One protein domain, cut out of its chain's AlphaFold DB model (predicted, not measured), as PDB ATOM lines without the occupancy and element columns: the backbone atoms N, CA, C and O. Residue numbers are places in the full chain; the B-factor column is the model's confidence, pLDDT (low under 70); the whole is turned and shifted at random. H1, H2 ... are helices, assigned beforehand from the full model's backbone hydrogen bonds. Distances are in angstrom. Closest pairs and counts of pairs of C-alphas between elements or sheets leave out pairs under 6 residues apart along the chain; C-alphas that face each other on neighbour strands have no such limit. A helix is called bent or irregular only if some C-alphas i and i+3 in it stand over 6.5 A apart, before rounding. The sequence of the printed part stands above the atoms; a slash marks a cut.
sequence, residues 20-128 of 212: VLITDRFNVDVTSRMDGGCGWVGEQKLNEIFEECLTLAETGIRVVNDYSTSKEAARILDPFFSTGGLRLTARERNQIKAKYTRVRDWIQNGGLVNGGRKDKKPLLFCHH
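AT A GLANCE: This is residues 20 to 128 of the 212 residues of an uncharacterized protein of Metarhizium robertsii (UniProt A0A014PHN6). Two long helices, H2 and H4, lie side by side and run opposite ways, with the shorter H3 folded across H2 near its last residues. At the other end of this pair, the four-residue H1 sits by H2's first half, and the unnamed residues 26 to 42 and 110 to 128 gather loosely there, tied by a short parallel pairing of residues 27 to 28 with 123 to 124. The printed part has 109 residues, with four named helices in the order H1, H2, H3, H4 and no named strand; its class is all helix. The whole is loose, with a radius of gyration of the C-alphas of 17.1 A, and elongated, spanning 47 by 29 by 24 A.

IN THESE COORDINATES: Find C-alpha 22 at (170.196, 134.151, 61.527), where H1, residues 22 to 25, begins; it is 5.4 A from first to last C-alpha. Go on to C-alpha 43 at (164.143, 129.219, 60.105); from there H2, residues 43 to 66, runs 34.7 A. Next look at H3, residues 71 to 81, 15.0 A long and only just irregular, with C-alphas 76 and 79 at 6.8 A. Then H4, residues 90 to 109, runs 27.6 A to C-alpha 109 at (177.084, 143.441, 65.413).

HOW THE PARTS SIT: Start at H2, the hub, which touches the three other helices. With residues 43 to 50 alone it touches H1, the closest C-alphas being those of Ile 22 and Asn 47, 5.4 A apart. With residues 63 to 66 alone it touches H3, closest at the C-alphas of Val 63 and Ala 73, 5.1 A apart; they run opposite ways at a steep tilt of 68 degrees, only just short of about perpendicular. With residues 54 to 65 alone it touches H4, closest at the C-alphas of Ala 57 and Tyr 100, 5.1 A apart, at a shallow tilt of 28 degrees, opposite ways. H3 and H4 are near each other, with 5 pairs of C-alphas within 10 A. H1 and H4 are close but not clearly touching, the closest C-alphas, of Arg 25 and Ile 107, being 7.2 A apart. H1 and H3 are apart. In H2 and H4 every O i to N i+4 pair is within hydrogen-bond range, in H3 5 of 7 are, and H1 is too short for such a pair.

THE WHOLE: The two C-alphas farthest apart are those of Met 34 and Thr 69, at 49.1 A. The printed part has no cut. The link from H1 to H2 is long, with 17 residues, that from H2 to H3 tight, and that from H3 to H4 short. The mean pLDDT of the printed part is 84.0; look for values under 70 at residues 34 to 36, 84 to 85, 112 to 119 and 127 to 128.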
ATOM      1  N   VAL A  20     168.603 139.082  67.470       84.81
ATOM      2  CA  VAL A  20     169.300 139.043  66.182       84.81
ATOM      3  C   VAL A  20     168.961 137.724  65.503       84.81
ATOM      4  O   VAL A  20     169.238 136.663  66.059       84.81
ATOM      5  N   LEU A  21     168.406 137.784  64.295       90.75
ATOM      6  CA  LEU A  21     168.030 136.592  63.541       90.75
ATOM      7  C   LEU A  21     169.205 136.068  62.710       90.75
ATOM      8  O   LEU A  21     170.108 136.811  62.308       90.75
ATOM      9  N   ILE A  22     169.178 134.775  62.380       89.44
ATOM     10  CA  ILE A  22     170.196 134.151  61.527       89.44
ATOM     11  C   ILE A  22     170.263 134.834  60.152       89.44
ATOM     12  O   ILE A  22     171.348 135.039  59.605       89.44
ATOM     13  N   THR A  23     169.116 135.261  59.622       89.81
ATOM     14  CA  THR A  23     168.965 135.966  58.342       89.81
ATOM     15  C   THR A  23     169.517 137.393  58.389       89.81
ATOM     16  O   THR A  23     169.902 137.943  57.354       89.81
ATOM     17  N   ASP A  24     169.677 137.990  59.575       90.06
ATOM     18  CA  ASP A  24     170.358 139.280  59.745       90.06
ATOM     19  C   ASP A  24     171.874 139.162  59.597       90.06
ATOM     20  O   ASP A  24     172.556 140.158  59.340       90.06
ATOM     21  N   ARG A  25     172.421 137.956  59.775       88.75
ATOM     22  CA  ARG A  25     173.866 137.705  59.807       88.75
ATOM     23  C   ARG A  25     174.350 136.834  58.662       88.75
ATOM     24  O   ARG A  25     175.502 136.980  58.275       88.75
ATOM     25  N   PHE A  26     173.491 136.010  58.072       89.12
ATOM     26  CA  PHE A  26     173.815 135.117  56.963       89.12
ATOM     27  C   PHE A  26     172.825 135.265  55.809       89.12
ATOM     28  O   PHE A  26     171.644 135.533  56.003       89.12
ATOM     29  N   ASN A  27     173.317 135.029  54.596       86.19
ATOM     30  CA  ASN A  27     172.471 134.682  53.464       86.19
ATOM     31  C   ASN A  27     172.161 133.187  53.576       86.19
ATOM     32  O   ASN A  27     173.052 132.356  53.385       86.19
ATOM     33  N   VAL A  28     170.920 132.861  53.922       86.75
ATOM     34  CA  VAL A  28     170.460 131.488  54.135       86.75
ATOM     35  C   VAL A  28     169.197 131.236  53.323       86.75
ATOM     36  O   VAL A  28     168.284 132.057  53.306       86.75
ATOM     37  N   ASP A  29     169.150 130.095  52.645       84.31
ATOM     38  CA  ASP A  29     167.938 129.615  51.989       84.31
ATOM     39  C   ASP A  29     167.193 128.689  52.950       84.31
ATOM     40  O   ASP A  29     167.533 127.517  53.087       84.31
ATOM     41  N   VAL A  30     166.190 129.220  53.643       86.62
ATOM     42  CA  VAL A  30     165.343 128.454  54.574       86.62
ATOM     43  C   VAL A  30     164.159 127.776  53.884       86.62
ATOM     44  O   VAL A  30     163.371 127.104  54.539       86.62
ATOM     45  N   THR A  31     164.017 127.950  52.569       83.50
ATOM     46  CA  THR A  31     162.864 127.460  51.804       83.50
ATOM     47  C   THR A  31     163.186 126.168  51.064       83.50
ATOM     48  O   THR A  31     162.367 125.249  51.018       83.50
ATOM     49  N   SER A  32     164.400 126.058  50.527       75.75
ATOM     50  CA  SER A  32     164.831 124.891  49.775       75.75
ATOM     51  C   SER A  32     165.210 123.732  50.684       75.75
ATOM     52  O   SER A  32     165.957 123.871  51.655       75.75
ATOM     53  N   ARG A  33     164.726 122.548  50.310       72.62
ATOM     54  CA  ARG A  33     165.108 121.248  50.881       72.62
ATOM     55  C   ARG A  33     166.200 120.536  50.069       72.62
ATOM     56  O   ARG A  33     166.540 119.400  50.389       72.62
ATOM     57  N   MET A  34     166.710 121.188  49.023       69.62
ATOM     58  CA  MET A  34     167.775 120.688  48.148       69.62
ATOM     59  C   MET A  34     169.165 120.990  48.728       69.62
ATOM     60  O   MET A  34     169.291 121.760  49.680       69.62
ATOM     61  N   ASP A  35     170.214 120.424  48.125       62.62
ATOM     62  CA  ASP A  35     171.609 120.582  48.549       62.62
ATOM     63  C   ASP A  35     172.001 122.044  48.814       62.62
ATOM     64  O   ASP A  35     171.934 122.917  47.946       62.62
ATOM     65  N   GLY A  36     172.442 122.297  50.046       63.72
ATOM     66  CA  GLY A  36     172.828 123.618  50.541       63.72
ATOM     67  C   GLY A  36     171.681 124.407  51.181       63.72
ATOM     68  O   GLY A  36     171.952 125.250  52.032       63.72
ATOM     69  N   GLY A  37     170.426 124.092  50.857       73.25
ATOM     70  CA  GLY A  37     169.243 124.656  51.498       73.25
ATOM     71  C   GLY A  37     169.066 124.181  52.943       73.25
ATOM     72  O   GLY A  37     169.534 123.115  53.347       73.25
ATOM     73  N   CYS A  38     168.392 125.001  53.738       77.06
ATOM     74  CA  CYS A  38     168.124 124.801  55.158       77.06
ATOM     75  C   CYS A  38     166.642 124.543  55.466       77.06
ATOM     76  O   CYS A  38     166.253 124.541  56.633       77.06
ATOM     77  N   GLY A  39     165.812 124.275  54.454       75.62
ATOM     78  CA  GLY A  39     164.375 124.045  54.621       75.62
ATOM     79  C   GLY A  39     163.999 122.799  55.426       75.62
ATOM     80  O   GLY A  39     162.873 122.714  55.905       75.62
ATOM     81  N   TRP A  40     164.919 121.843  55.616       76.06
ATOM     82  CA  TRP A  40     164.726 120.722  56.550       76.06
ATOM     83  C   TRP A  40     164.931 121.112  58.016       76.06
ATOM     84  O   TRP A  40     164.296 120.530  58.888       76.06
ATOM     85  N   VAL A  41     165.816 122.077  58.286       79.56
ATOM     86  CA  VAL A  41     166.067 122.595  59.641       79.56
ATOM     87  C   VAL A  41     164.984 123.604  60.014       79.56
ATOM     88  O   VAL A  41     164.460 123.574  61.122       79.56
ATOM     89  N   GLY A  42     164.617 124.464  59.062       79.62
ATOM     90  CA  GLY A  42     163.642 125.528  59.258       79.62
ATOM     91  C   GLY A  42     164.246 126.764  59.924       79.62
ATOM     92  O   GLY A  42     165.217 126.699  60.678       79.62
ATOM     93  N   GLU A  43     163.657 127.921  59.627       86.69
ATOM     94  CA  GLU A  43     164.143 129.219  60.105       86.69
ATOM     95  C   GLU A  43     164.112 129.336  61.632       86.69
ATOM     96  O   GLU A  43     165.095 129.766  62.231       86.69
ATOM     97  N   GLN A  44     163.025 128.889  62.270       87.06
ATOM     98  CA  GLN A  44     162.901 128.916  63.728       87.06
ATOM     99  C   GLN A  44     164.064 128.178  64.394       87.06
ATOM    100  O   GLN A  44     164.736 128.739  65.257       87.06
ATOM    101  N   LYS A  45     164.351 126.945  63.959       81.25
ATOM    102  CA  LYS A  45     165.406 126.152  64.587       81.25
ATOM    103  C   LYS A  45     166.792 126.744  64.346       81.25
ATOM    104  O   LYS A  45     167.652 126.670  65.218       81.25
ATOM    105  N   LEU A  46     167.014 127.357  63.183       86.12
ATOM    106  CA  LEU A  46     168.250 128.091  62.920       86.12
ATOM    107  C   LEU A  46     168.409 129.312  63.831       86.12
ATOM    108  O   LEU A  46     169.519 129.559  64.291       86.12
ATOM    109  N   ASN A  47     167.330 130.049  64.102       90.94
ATOM    110  CA  ASN A  47     167.354 131.174  65.039       90.94
ATOM    111  C   ASN A  47     167.641 130.709  66.474       90.94
ATOM    112  O   ASN A  47     168.493 131.305  67.127       90.94
ATOM    113  N   GLU A  48     167.031 129.606  66.925       85.56
ATOM    114  CA  GLU A  48     167.340 128.987  68.227       85.56
ATOM    115  C   GLU A  48     168.827 128.615  68.330       85.56
ATOM    116  O   GLU A  48     169.503 129.006  69.276       85.56
ATOM    117  N   ILE A  49     169.379 127.931  67.319       86.44
ATOM    118  CA  ILE A  49     170.810 127.584  67.279       86.44
ATOM    119  C   ILE A  49     171.680 128.849  67.304       86.44
ATOM    120  O   ILE A  49     172.743 128.874  67.928       86.44
ATOM    121  N   PHE A  50     171.260 129.905  66.607       90.12
ATOM    122  CA  PHE A  50     172.004 131.157  66.555       90.12
ATOM    123  C   PHE A  50     172.041 131.870  67.915       90.12
ATOM    124  O   PHE A  50     173.095 132.359  68.328       90.12
ATOM    125  N   GLU A  51     170.928 131.859  68.644       90.50
ATOM    126  CA  GLU A  51     170.827 132.371  70.011       90.50
ATOM    127  C   GLU A  51     171.622 131.513  71.010       90.50
ATOM    128  O   GLU A  51     172.359 132.038  71.854       90.50
ATOM    129  N   GLU A  52     171.567 130.187  70.875       88.31
ATOM    130  CA  GLU A  52     172.396 129.261  71.649       88.31
ATOM    131  C   GLU A  52     173.892 129.547  71.436       88.31
ATOM    132  O   GLU A  52     174.662 129.555  72.397       88.31
ATOM    133  N   CYS A  53     174.321 129.863  70.207       90.31
ATOM    134  CA  CYS A  53     175.709 130.250  69.931       90.31
ATOM    135  C   CYS A  53     176.123 131.521  70.686       90.31
ATOM    136  O   CYS A  53     177.251 131.593  71.187       90.31
ATOM    137  N   LEU A  54     175.233 132.513  70.790       92.25
ATOM    138  CA  LEU A  54     175.487 133.722  71.571       92.25
ATOM    139  C   LEU A  54     175.637 133.383  73.058       92.25
ATOM    140  O   LEU A  54     176.629 133.758  73.685       92.25
ATOM    141  N   THR A  55     174.698 132.601  73.588       91.75
ATOM    142  CA  THR A  55     174.692 132.152  74.985       91.75
ATOM    143  C   THR A  55     175.956 131.363  75.327       91.75
ATOM    144  O   THR A  55     176.583 131.591  76.366       91.75
ATOM    145  N   LEU A  56     176.389 130.467  74.437       92.12
ATOM    146  CA  LEU A  56     177.630 129.709  74.583       92.12
ATOM    147  C   LEU A  56     178.861 130.616  74.555       92.12
ATOM    148  O   LEU A  56     179.788 130.402  75.337       92.12
ATOM    149  N   ALA A  57     178.883 131.640  73.699       93.44
ATOM    150  CA  ALA A  57     179.991 132.589  73.657       93.44
ATOM    151  C   ALA A  57     180.088 133.411  74.951       93.44
ATOM    152  O   ALA A  57     181.174 133.553  75.515       93.44
ATOM    153  N   GLU A  58     178.962 133.906  75.464       94.56
ATOM    154  CA  GLU A  58     178.906 134.635  76.734       94.56
ATOM    155  C   GLU A  58     179.284 133.755  77.926       94.56
ATOM    156  O   GLU A  58     180.076 134.164  78.781       94.56
ATOM    157  N   THR A  59     178.780 132.523  77.953       93.94
ATOM    158  CA  THR A  59     179.122 131.534  78.977       93.94
ATOM    159  C   THR A  59     180.611 131.204  78.925       93.94
ATOM    160  O   THR A  59     181.273 131.228  79.959       93.94
ATOM    161  N   GLY A  60     181.179 131.003  77.733       93.19
ATOM    162  CA  GLY A  60     182.615 130.793  77.548       93.19
ATOM    163  C   GLY A  60     183.454 131.941  78.115       93.19
ATOM    164  O   GLY A  60     184.444 131.698  78.802       93.19
ATOM    165  N   ILE A  61     183.038 133.197  77.914       96.44
ATOM    166  CA  ILE A  61     183.710 134.366  78.511       96.44
ATOM    167  C   ILE A  61     183.666 134.309  80.043       96.44
ATOM    168  O   ILE A  61     184.692 134.563  80.679       96.44
ATOM    169  N   ARG A  62     182.508 133.983  80.635       95.69
ATOM    170  CA  ARG A  62     182.349 133.871  82.097       95.69
ATOM    171  C   ARG A  62     183.237 132.768  82.664       95.69
ATOM    172  O   ARG A  62     184.059 133.043  83.528       95.69
ATOM    173  N   VAL A  63     183.182 131.571  82.082       95.19
ATOM    174  CA  VAL A  63     184.004 130.427  82.503       95.19
ATOM    175  C   VAL A  63     185.502 130.759  82.438       95.19
ATOM    176  O   VAL A  63     186.257 130.403  83.339       95.19
ATOM    177  N   VAL A  64     185.960 131.489  81.416       95.69
ATOM    178  CA  VAL A  64     187.370 131.908  81.326       95.69
ATOM    179  C   VAL A  64     187.749 132.933  82.398       95.69
ATOM    180  O   VAL A  64     188.866 132.870  82.916       95.69
ATOM    181  N   ASN A  65     186.852 133.864  82.743       95.75
ATOM    182  CA  ASN A  65     187.087 134.811  83.838       95.75
ATOM    183  C   ASN A  65     187.184 134.086  85.189       95.75
ATOM    184  O   ASN A  65     188.065 134.403  85.986       95.75
ATOM    185  N   ASP A  66     186.337 133.079  85.400       96.12
ATOM    186  CA  ASP A  66     186.225 132.356  86.669       96.12
ATOM    187  C   ASP A  66     187.284 131.253  86.828       96.12
ATOM    188  O   ASP A  66     187.452 130.691  87.907       96.12
ATOM    189  N   TYR A  67     188.054 130.939  85.782       95.62
ATOM    190  CA  TYR A  67     189.025 129.835  85.778       95.62
ATOM    191  C   TYR A  67     190.028 129.859  86.945       95.62
ATOM    192  O   TYR A  67     190.463 128.814  87.434       95.62
ATOM    193  N   SER A  68     190.458 131.052  87.367       90.12
ATOM    194  CA  SER A  68     191.438 131.201  88.448       90.12
ATOM    195  C   SER A  68     190.833 131.058  89.845       90.12
ATOM    196  O   SER A  68     191.588 130.866  90.794       90.12
ATOM    197  N   THR A  69     189.509 131.138  89.972       92.81
ATOM    198  CA  THR A  69     188.792 131.189  91.254       92.81
ATOM    199  C   THR A  69     187.795 130.040  91.436       92.81
ATOM    200  O   THR A  69     187.436 129.742  92.572       92.81
ATOM    201  N   SER A  70     187.393 129.346  90.365       94.50
ATOM    202  CA  SER A  70     186.452 128.218  90.382       94.50
ATOM    203  C   SER A  70     187.090 126.924  89.861       94.50
ATOM    204  O   SER A  70     187.681 126.871  88.776       94.50
ATOM    205  N   LYS A  71     186.924 125.838  90.627       88.94
ATOM    206  CA  LYS A  71     187.345 124.486  90.220       88.94
ATOM    207  C   LYS A  71     186.471 123.947  89.089       88.94
ATOM    208  O   LYS A  71     186.964 123.231  88.223       88.94
ATOM    209  N   GLU A  72     185.198 124.312  89.076       90.50
ATOM    210  CA  GLU A  72     184.223 123.955  88.049       90.50
ATOM    211  C   GLU A  72     184.606 124.586  86.711       90.50
ATOM    212  O   GLU A  72     184.637 123.894  85.695       90.50
ATOM    213  N   ALA A  73     184.986 125.867  86.719       90.19
ATOM    214  CA  ALA A  73     185.470 126.556  85.529       90.19
ATOM    215  C   ALA A  73     186.748 125.909  84.968       90.19
ATOM    216  O   ALA A  73     186.867 125.710  83.757       90.19
ATOM    217  N   ALA A  74     187.674 125.509  85.845       87.69
ATOM    218  CA  ALA A  74     188.860 124.758  85.442       87.69
ATOM    219  C   ALA A  74     188.505 123.388  84.843       87.69
ATOM    220  O   ALA A  74     188.981 123.056  83.761       87.69
ATOM    221  N   ARG A  75     187.586 122.639  85.469       86.31
ATOM    222  CA  ARG A  75     187.100 121.342  84.963       86.31
ATOM    223  C   ARG A  75     186.458 121.453  83.579       86.31
ATOM    224  O   ARG A  75     186.549 120.512  82.798       86.31
ATOM    225  N   ILE A  76     185.802 122.575  83.283       87.12
ATOM    226  CA  ILE A  76     185.207 122.830  81.967       87.12
ATOM    227  C   ILE A  76     186.286 123.156  80.931       87.12
ATOM    228  O   ILE A  76     186.200 122.652  79.821       87.12
ATOM    229  N   LEU A  77     187.285 123.984  81.255       85.44
ATOM    230  CA  LEU A  77     188.255 124.477  80.265       85.44
ATOM    231  C   LEU A  77     189.463 123.564  80.046       85.44
ATOM    232  O   LEU A  77     189.938 123.459  78.913       85.44
ATOM    233  N   ASP A  78     189.965 122.914  81.095       85.25
ATOM    234  CA  ASP A  78     191.187 122.111  81.027       85.25
ATOM    235  C   ASP A  78     191.113 121.003  79.956       85.25
ATOM    236  O   ASP A  78     192.055 120.907  79.168       85.25
ATOM    237  N   PRO A  79     190.012 120.238  79.799       83.81
ATOM    238  CA  PRO A  79     189.928 119.189  78.777       83.81
ATOM    239  C   PRO A  79     190.081 119.678  77.332       83.81
ATOM    240  O   PRO A  79     190.485 118.906  76.467       83.81
ATOM    241  N   PHE A  80     189.744 120.940  77.052       83.44
ATOM    242  CA  PHE A  80     189.755 121.480  75.689       83.44
ATOM    243  C   PHE A  80     191.005 122.293  75.376       83.44
ATOM    244  O   PHE A  80     191.406 122.379  74.216       83.44
ATOM    245  N   PHE A  81     191.584 122.936  76.390       85.56
ATOM    246  CA  PHE A  81     192.596 123.967  76.174       85.56
ATOM    247  C   PHE A  81     193.899 123.728  76.934       85.56
ATOM    248  O   PHE A  81     194.900 124.344  76.576       85.56
ATOM    249  N   SER A  82     193.916 122.869  77.959       79.62
ATOM    250  CA  SER A  82     195.167 122.537  78.645       79.62
ATOM    251  C   SER A  82     196.017 121.607  77.780       79.62
ATOM    252  O   SER A  82     195.525 120.653  77.179       79.62
ATOM    253  N   THR A  83     197.318 121.875  77.710       72.44
ATOM    254  CA  THR A  83     198.277 121.013  77.010       72.44
ATOM    255  C   THR A  83     199.180 120.328  78.020       72.44
ATOM    256  O   THR A  83     199.790 120.992  78.857       72.44
ATOM    257  N   GLY A  84     199.284 118.999  77.947       64.19
ATOM    258  CA  GLY A  84     200.206 118.230  78.790       64.19
ATOM    259  C   GLY A  84     199.865 118.236  80.285       64.19
ATOM    260  O   GLY A  84     200.765 118.108  81.106       64.19
ATOM    261  N   GLY A  85     198.590 118.424  80.649       65.75
ATOM    262  CA  GLY A  85     198.139 118.436  82.049       65.75
ATOM    263  C   GLY A  85     198.489 119.710  82.829       65.75
ATOM    264  O   GLY A  85     198.295 119.755  84.043       65.75
ATOM    265  N   LEU A  86     198.996 120.747  82.157       78.62
ATOM    266  CA  LEU A  86     199.346 122.024  82.777       78.62
ATOM    267  C   LEU A  86     198.152 122.983  82.788       78.62
ATOM    268  O   LEU A  86     197.448 123.127  81.791       78.62
ATOM    269  N   ARG A  87     197.954 123.689  83.909       85.81
ATOM    270  CA  ARG A  87     196.914 124.724  84.018       85.81
ATOM    271  C   ARG A  87     197.155 125.852  83.015       85.81
ATOM    272  O   ARG A  87     198.294 126.255  82.789       85.81
ATOM    273  N   LEU A  88     196.068 126.429  82.508       87.62
ATOM    274  CA  LEU A  88     196.109 127.554  81.579       87.62
ATOM    275  C   LEU A  88     196.803 128.765  82.202       87.62
ATOM    276  O   LEU A  88     196.402 129.267  83.260       87.62
ATOM    277  N   THR A  89     197.789 129.306  81.495       91.06
ATOM    278  CA  THR A  89     198.445 130.570  81.829       91.06
ATOM    279  C   THR A  89     197.487 131.753  81.656       91.06
ATOM    280  O   THR A  89     196.503 131.694  80.915       91.06
ATOM    281  N   ALA A  90     197.780 132.887  82.302       90.75
ATOM    282  CA  ALA A  90     196.979 134.107  82.130       90.75
ATOM    283  C   ALA A  90     196.907 134.563  80.662       90.75
ATOM    284  O   ALA A  90     195.872 135.040  80.197       90.75
ATOM    285  N   ARG A  91     197.996 134.361  79.911       90.81
ATOM    286  CA  ARG A  91     198.062 134.664  78.481       90.81
ATOM    287  C   ARG A  91     197.087 133.809  77.673       90.81
ATOM    288  O   ARG A  91     196.345 134.360  76.863       90.81
ATOM    289  N   GLU A  92     197.075 132.498  77.891       90.00
ATOM    290  CA  GLU A  92     196.178 131.578  77.181       90.00
ATOM    291  C   GLU A  92     194.716 131.881  77.500       90.00
ATOM    292  O   GLU A  92     193.897 131.978  76.589       90.00
ATOM    293  N   ARG A  93     194.396 132.161  78.770       93.12
ATOM    294  CA  ARG A  93     193.044 132.590  79.162       93.12
ATOM    295  C   ARG A  93     192.614 133.855  78.431       93.12
ATOM    296  O   ARG A  93     191.530 133.892  77.859       93.12
ATOM    297  N   ASN A  94     193.479 134.866  78.360       91.88
ATOM    298  CA  ASN A  94     193.177 136.089  77.616       91.88
ATOM    299  C   ASN A  94     192.960 135.821  76.120       91.88
ATOM    300  O   ASN A  94     192.060 136.404  75.516       91.88
ATOM    301  N   GLN A  95     193.727 134.908  75.518       90.38
ATOM    302  CA  GLN A  95     193.534 134.510  74.123       90.38
ATOM    303  C   GLN A  95     192.200 133.783  73.905       90.38
ATOM    304  O   GLN A  95     191.502 134.083  72.934       90.38
ATOM    305  N   ILE A  96     191.823 132.864  74.797       90.31
ATOM    306  CA  ILE A  96     190.545 132.138  74.733       90.31
ATOM    307  C   ILE A  96     189.379 133.120  74.908       90.31
ATOM    308  O   ILE A  96     188.481 133.168  74.066       90.31
ATOM    309  N   LYS A  97     189.437 133.989  75.926       94.12
ATOM    310  CA  LYS A  97     188.448 135.053  76.151       94.12
ATOM    311  C   LYS A  97     188.289 135.945  74.923       94.12
ATOM    312  O   LYS A  97     187.165 136.223  74.508       94.12
ATOM    313  N   ALA A  98     189.395 136.363  74.308       90.44
ATOM    314  CA  ALA A  98     189.372 137.198  73.112       90.44
ATOM    315  C   ALA A  98     188.746 136.492  71.896       90.44
ATOM    316  O   ALA A  98     188.214 137.164  71.013       90.44
ATOM    317  N   LYS A  99     188.803 135.156  71.816       89.62
ATOM    318  CA  LYS A  99     188.123 134.386  70.763       89.62
ATOM    319  C   LYS A  99     186.613 134.355  70.989       89.62
ATOM    320  O   LYS A  99     185.878 134.713  70.076       89.62
ATOM    321  N   TYR A 100     186.155 134.024  72.198       93.56
ATOM    322  CA  TYR A 100     184.720 134.049  72.513       93.56
ATOM    323  C   TYR A 100     184.117 135.452  72.395       93.56
ATOM    324  O   TYR A 100     183.038 135.609  71.833       93.56
ATOM    325  N   THR A 101     184.851 136.477  72.834       92.62
ATOM    326  CA  THR A 101     184.449 137.887  72.684       92.62
ATOM    327  C   THR A 101     184.251 138.244  71.214       92.62
ATOM    328  O   THR A 101     183.214 138.783  70.854       92.62
ATOM    329  N   ARG A 102     185.187 137.852  70.336       88.44
ATOM    330  CA  ARG A 102     185.048 138.071  68.889       88.44
ATOM    331  C   ARG A 102     183.823 137.379  68.293       88.44
ATOM    332  O   ARG A 102     183.186 137.961  67.425       88.44
ATOM    333  N   VAL A 103     183.498 136.164  68.738       89.69
ATOM    334  CA  VAL A 103     182.295 135.448  68.281       89.69
ATOM    335  C   VAL A 103     181.031 136.170  68.740       89.69
ATOM    336  O   VAL A 103     180.190 136.482  67.904       89.69
ATOM    337  N   ARG A 104     180.927 136.496  70.035       92.94
ATOM    338  CA  ARG A 104     179.802 137.251  70.604       92.94
ATOM    339  C   ARG A 104     179.594 138.574  69.864       92.94
ATOM    340  O   ARG A 104     178.497 138.849  69.393       92.94
ATOM    341  N   ASP A 105     180.661 139.354  69.710       90.69
ATOM    342  CA  ASP A 105     180.597 140.671  69.082       90.69
ATOM    343  C   ASP A 105     180.218 140.567  67.601       90.69
ATOM    344  O   ASP A 105     179.461 141.403  67.111       90.69
ATOM    345  N   TRP A 106     180.694 139.537  66.891       89.56
ATOM    346  CA  TRP A 106     180.309 139.291  65.501       89.56
ATOM    347  C   TRP A 106     178.845 138.860  65.378       89.56
ATOM    348  O   TRP A 106     178.144 139.322  64.483       89.56
ATOM    349  N   ILE A 107     178.348 138.017  66.287       89.81
ATOM    350  CA  ILE A 107     176.929 137.639  66.326       89.81
ATOM    351  C   ILE A 107     176.067 138.884  66.569       89.81
ATOM    352  O   ILE A 107     175.119 139.134  65.828       89.81
ATOM    353  N   GLN A 108     176.434 139.716  67.542       89.56
ATOM    354  CA  GLN A 108     175.657 140.896  67.917       89.56
ATOM    355  C   GLN A 108     175.715 142.011  66.873       89.56
ATOM    356  O   GLN A 108     174.690 142.623  66.598       89.56
ATOM    357  N   ASN A 109     176.865 142.246  66.240       86.88
ATOM    358  CA  ASN A 109     177.084 143.441  65.413       86.88
ATOM    359  C   ASN A 109     177.349 143.138  63.931       86.88
ATOM    360  O   ASN A 109     177.471 144.054  63.119       86.88
ATOM    361  N   GLY A 110     177.475 141.864  63.563       83.31
ATOM    362  CA  GLY A 110     178.083 141.471  62.298       83.31
ATOM    363  C   GLY A 110     179.584 141.768  62.286       83.31
ATOM    364  O   GLY A 110     180.207 142.105  63.295       83.31
ATOM    365  N   GLY A 111     180.203 141.650  61.119       76.06
ATOM    366  CA  GLY A 111     181.611 141.987  60.989       76.06
ATOM    367  C   GLY A 111     182.174 141.687  59.617       76.06
ATOM    368  O   GLY A 111     181.457 141.379  58.671       76.06
ATOM    369  N   LEU A 112     183.495 141.794  59.525       68.94
ATOM    370  CA  LEU A 112     184.219 141.606  58.279       68.94
ATOM    371  C   LEU A 112     184.028 140.180  57.746       68.94
ATOM    372  O   LEU A 112     184.338 139.207  58.430       68.94
ATOM    373  N   VAL A 113     183.592 140.068  56.498       69.25
ATOM    374  CA  VAL A 113     183.496 138.814  55.744       69.25
ATOM    375  C   VAL A 113     184.399 138.882  54.513       69.25
ATOM    376  O   VAL A 113     184.764 139.967  54.063       69.25
ATOM    377  N   ASN A 114     184.789 137.732  53.954       57.88
ATOM    378  CA  ASN A 114     185.490 137.635  52.662       57.88
ATOM    379  C   ASN A 114     186.635 138.655  52.468       57.88
ATOM    380  O   ASN A 114     186.620 139.456  51.533       57.88
ATOM    381  N   GLY A 115     187.631 138.625  53.358       58.69
ATOM    382  CA  GLY A 115     188.827 139.464  53.234       58.69
ATOM    383  C   GLY A 115     188.646 140.927  53.650       58.69
ATOM    384  O   GLY A 115     189.377 141.772  53.150       58.69
ATOM    385  N   GLY A 116     187.701 141.236  54.545       60.06
ATOM    386  CA  GLY A 116     187.572 142.581  55.125       60.06
ATOM    387  C   GLY A 116     186.350 143.381  54.674       60.06
ATOM    388  O   GLY A 116     186.301 144.587  54.890       60.06
ATOM    389  N   ARG A 117     185.362 142.758  54.029       64.31
ATOM    390  CA  ARG A 117     184.154 143.447  53.554       64.31
ATOM    391  C   ARG A 117     183.093 143.506  54.650       64.31
ATOM    392  O   ARG A 117     182.874 142.502  55.315       64.31
ATOM    393  N   LYS A 118     182.437 144.654  54.840       68.94
ATOM    394  CA  LYS A 118     181.352 144.839  55.834       68.94
ATOM    395  C   LYS A 118     179.949 144.837  55.220       68.94
ATOM    396  O   LYS A 118     178.974 144.683  55.936       68.94
ATOM    397  N   ASP A 119     179.854 145.012  53.907       69.38
ATOM    398  CA  ASP A 119     178.615 145.166  53.136       69.38
ATOM    399  C   ASP A 119     177.970 143.833  52.727       69.38
ATOM    400  O   ASP A 119     176.902 143.817  52.122       69.38
ATOM    401  N   LYS A 120     178.616 142.700  53.022       70.88
ATOM    402  CA  LYS A 120     178.149 141.376  52.599       70.88
ATOM    403  C   LYS A 120     177.831 140.487  53.790       70.88
ATOM    404  O   LYS A 120     178.542 140.499  54.789       70.88
ATOM    405  N   LYS A 121     176.809 139.646  53.626       81.56
ATOM    406  CA  LYS A 121     176.534 138.517  54.520       81.56
ATOM    407  C   LYS A 121     177.203 137.244  53.970       81.56
ATOM    408  O   LYS A 121     177.172 137.018  52.755       81.56
ATOM    409  N   PRO A 122     177.840 136.420  54.816       79.81
ATOM    410  CA  PRO A 122     178.325 135.101  54.431       79.81
ATOM    411  C   PRO A 122     177.154 134.169  54.100       79.81
ATOM    412  O   PRO A 122     176.056 134.327  54.626       79.81
ATOM    413  N   LEU A 123     177.395 133.190  53.228       82.19
ATOM    414  CA  LEU A 123     176.418 132.149  52.911       82.19
ATOM    415  C   LEU A 123     176.432 131.075  54.004       82.19
ATOM    416  O   LEU A 123     177.507 130.598  54.380       82.19
ATOM    417  N   LEU A 124     175.252 130.692  54.492       81.56
ATOM    418  CA  LEU A 124     175.068 129.552  55.386       81.56
ATOM    419  C   LEU A 124     174.360 128.425  54.636       81.56
ATOM    420  O   LEU A 124     173.334 128.641  54.001       81.56
ATOM    421  N   PHE A 125     174.913 127.222  54.756       81.69
ATOM    422  CA  PHE A 125     174.417 126.023  54.095       81.69
ATOM    423  C   PHE A 125     174.263 124.896  55.114       81.69
ATOM    424  O   PHE A 125     175.195 124.650  55.890       81.69
ATOM    425  N   CYS A 126     173.141 124.177  55.074       72.56
ATOM    426  CA  CYS A 126     172.828 123.118  56.043       72.56
ATOM    427  C   CYS A 126     173.243 121.701  55.603       72.56
ATOM    428  O   CYS A 126     173.138 120.769  56.392       72.56
ATOM    429  N   HIS A 127     173.755 121.532  54.378       61.34
ATOM    430  CA  HIS A 127     174.052 120.210  53.803       61.34
ATOM    431  C   HIS A 127     175.549 119.830  53.799       61.34
ATOM    432  O   HIS A 127     175.889 118.654  53.686       61.34
ATOM    433  N   HIS A 128     176.492 120.772  53.916       53.94
ATOM    434  CA  HIS A 128     177.906 120.392  53.784       53.94
ATOM    435  C   HIS A 128     178.421 119.744  55.067       53.94
ATOM    436  O   HIS A 128     178.572 120.407  56.100       53.94
TER     437      HIS A 128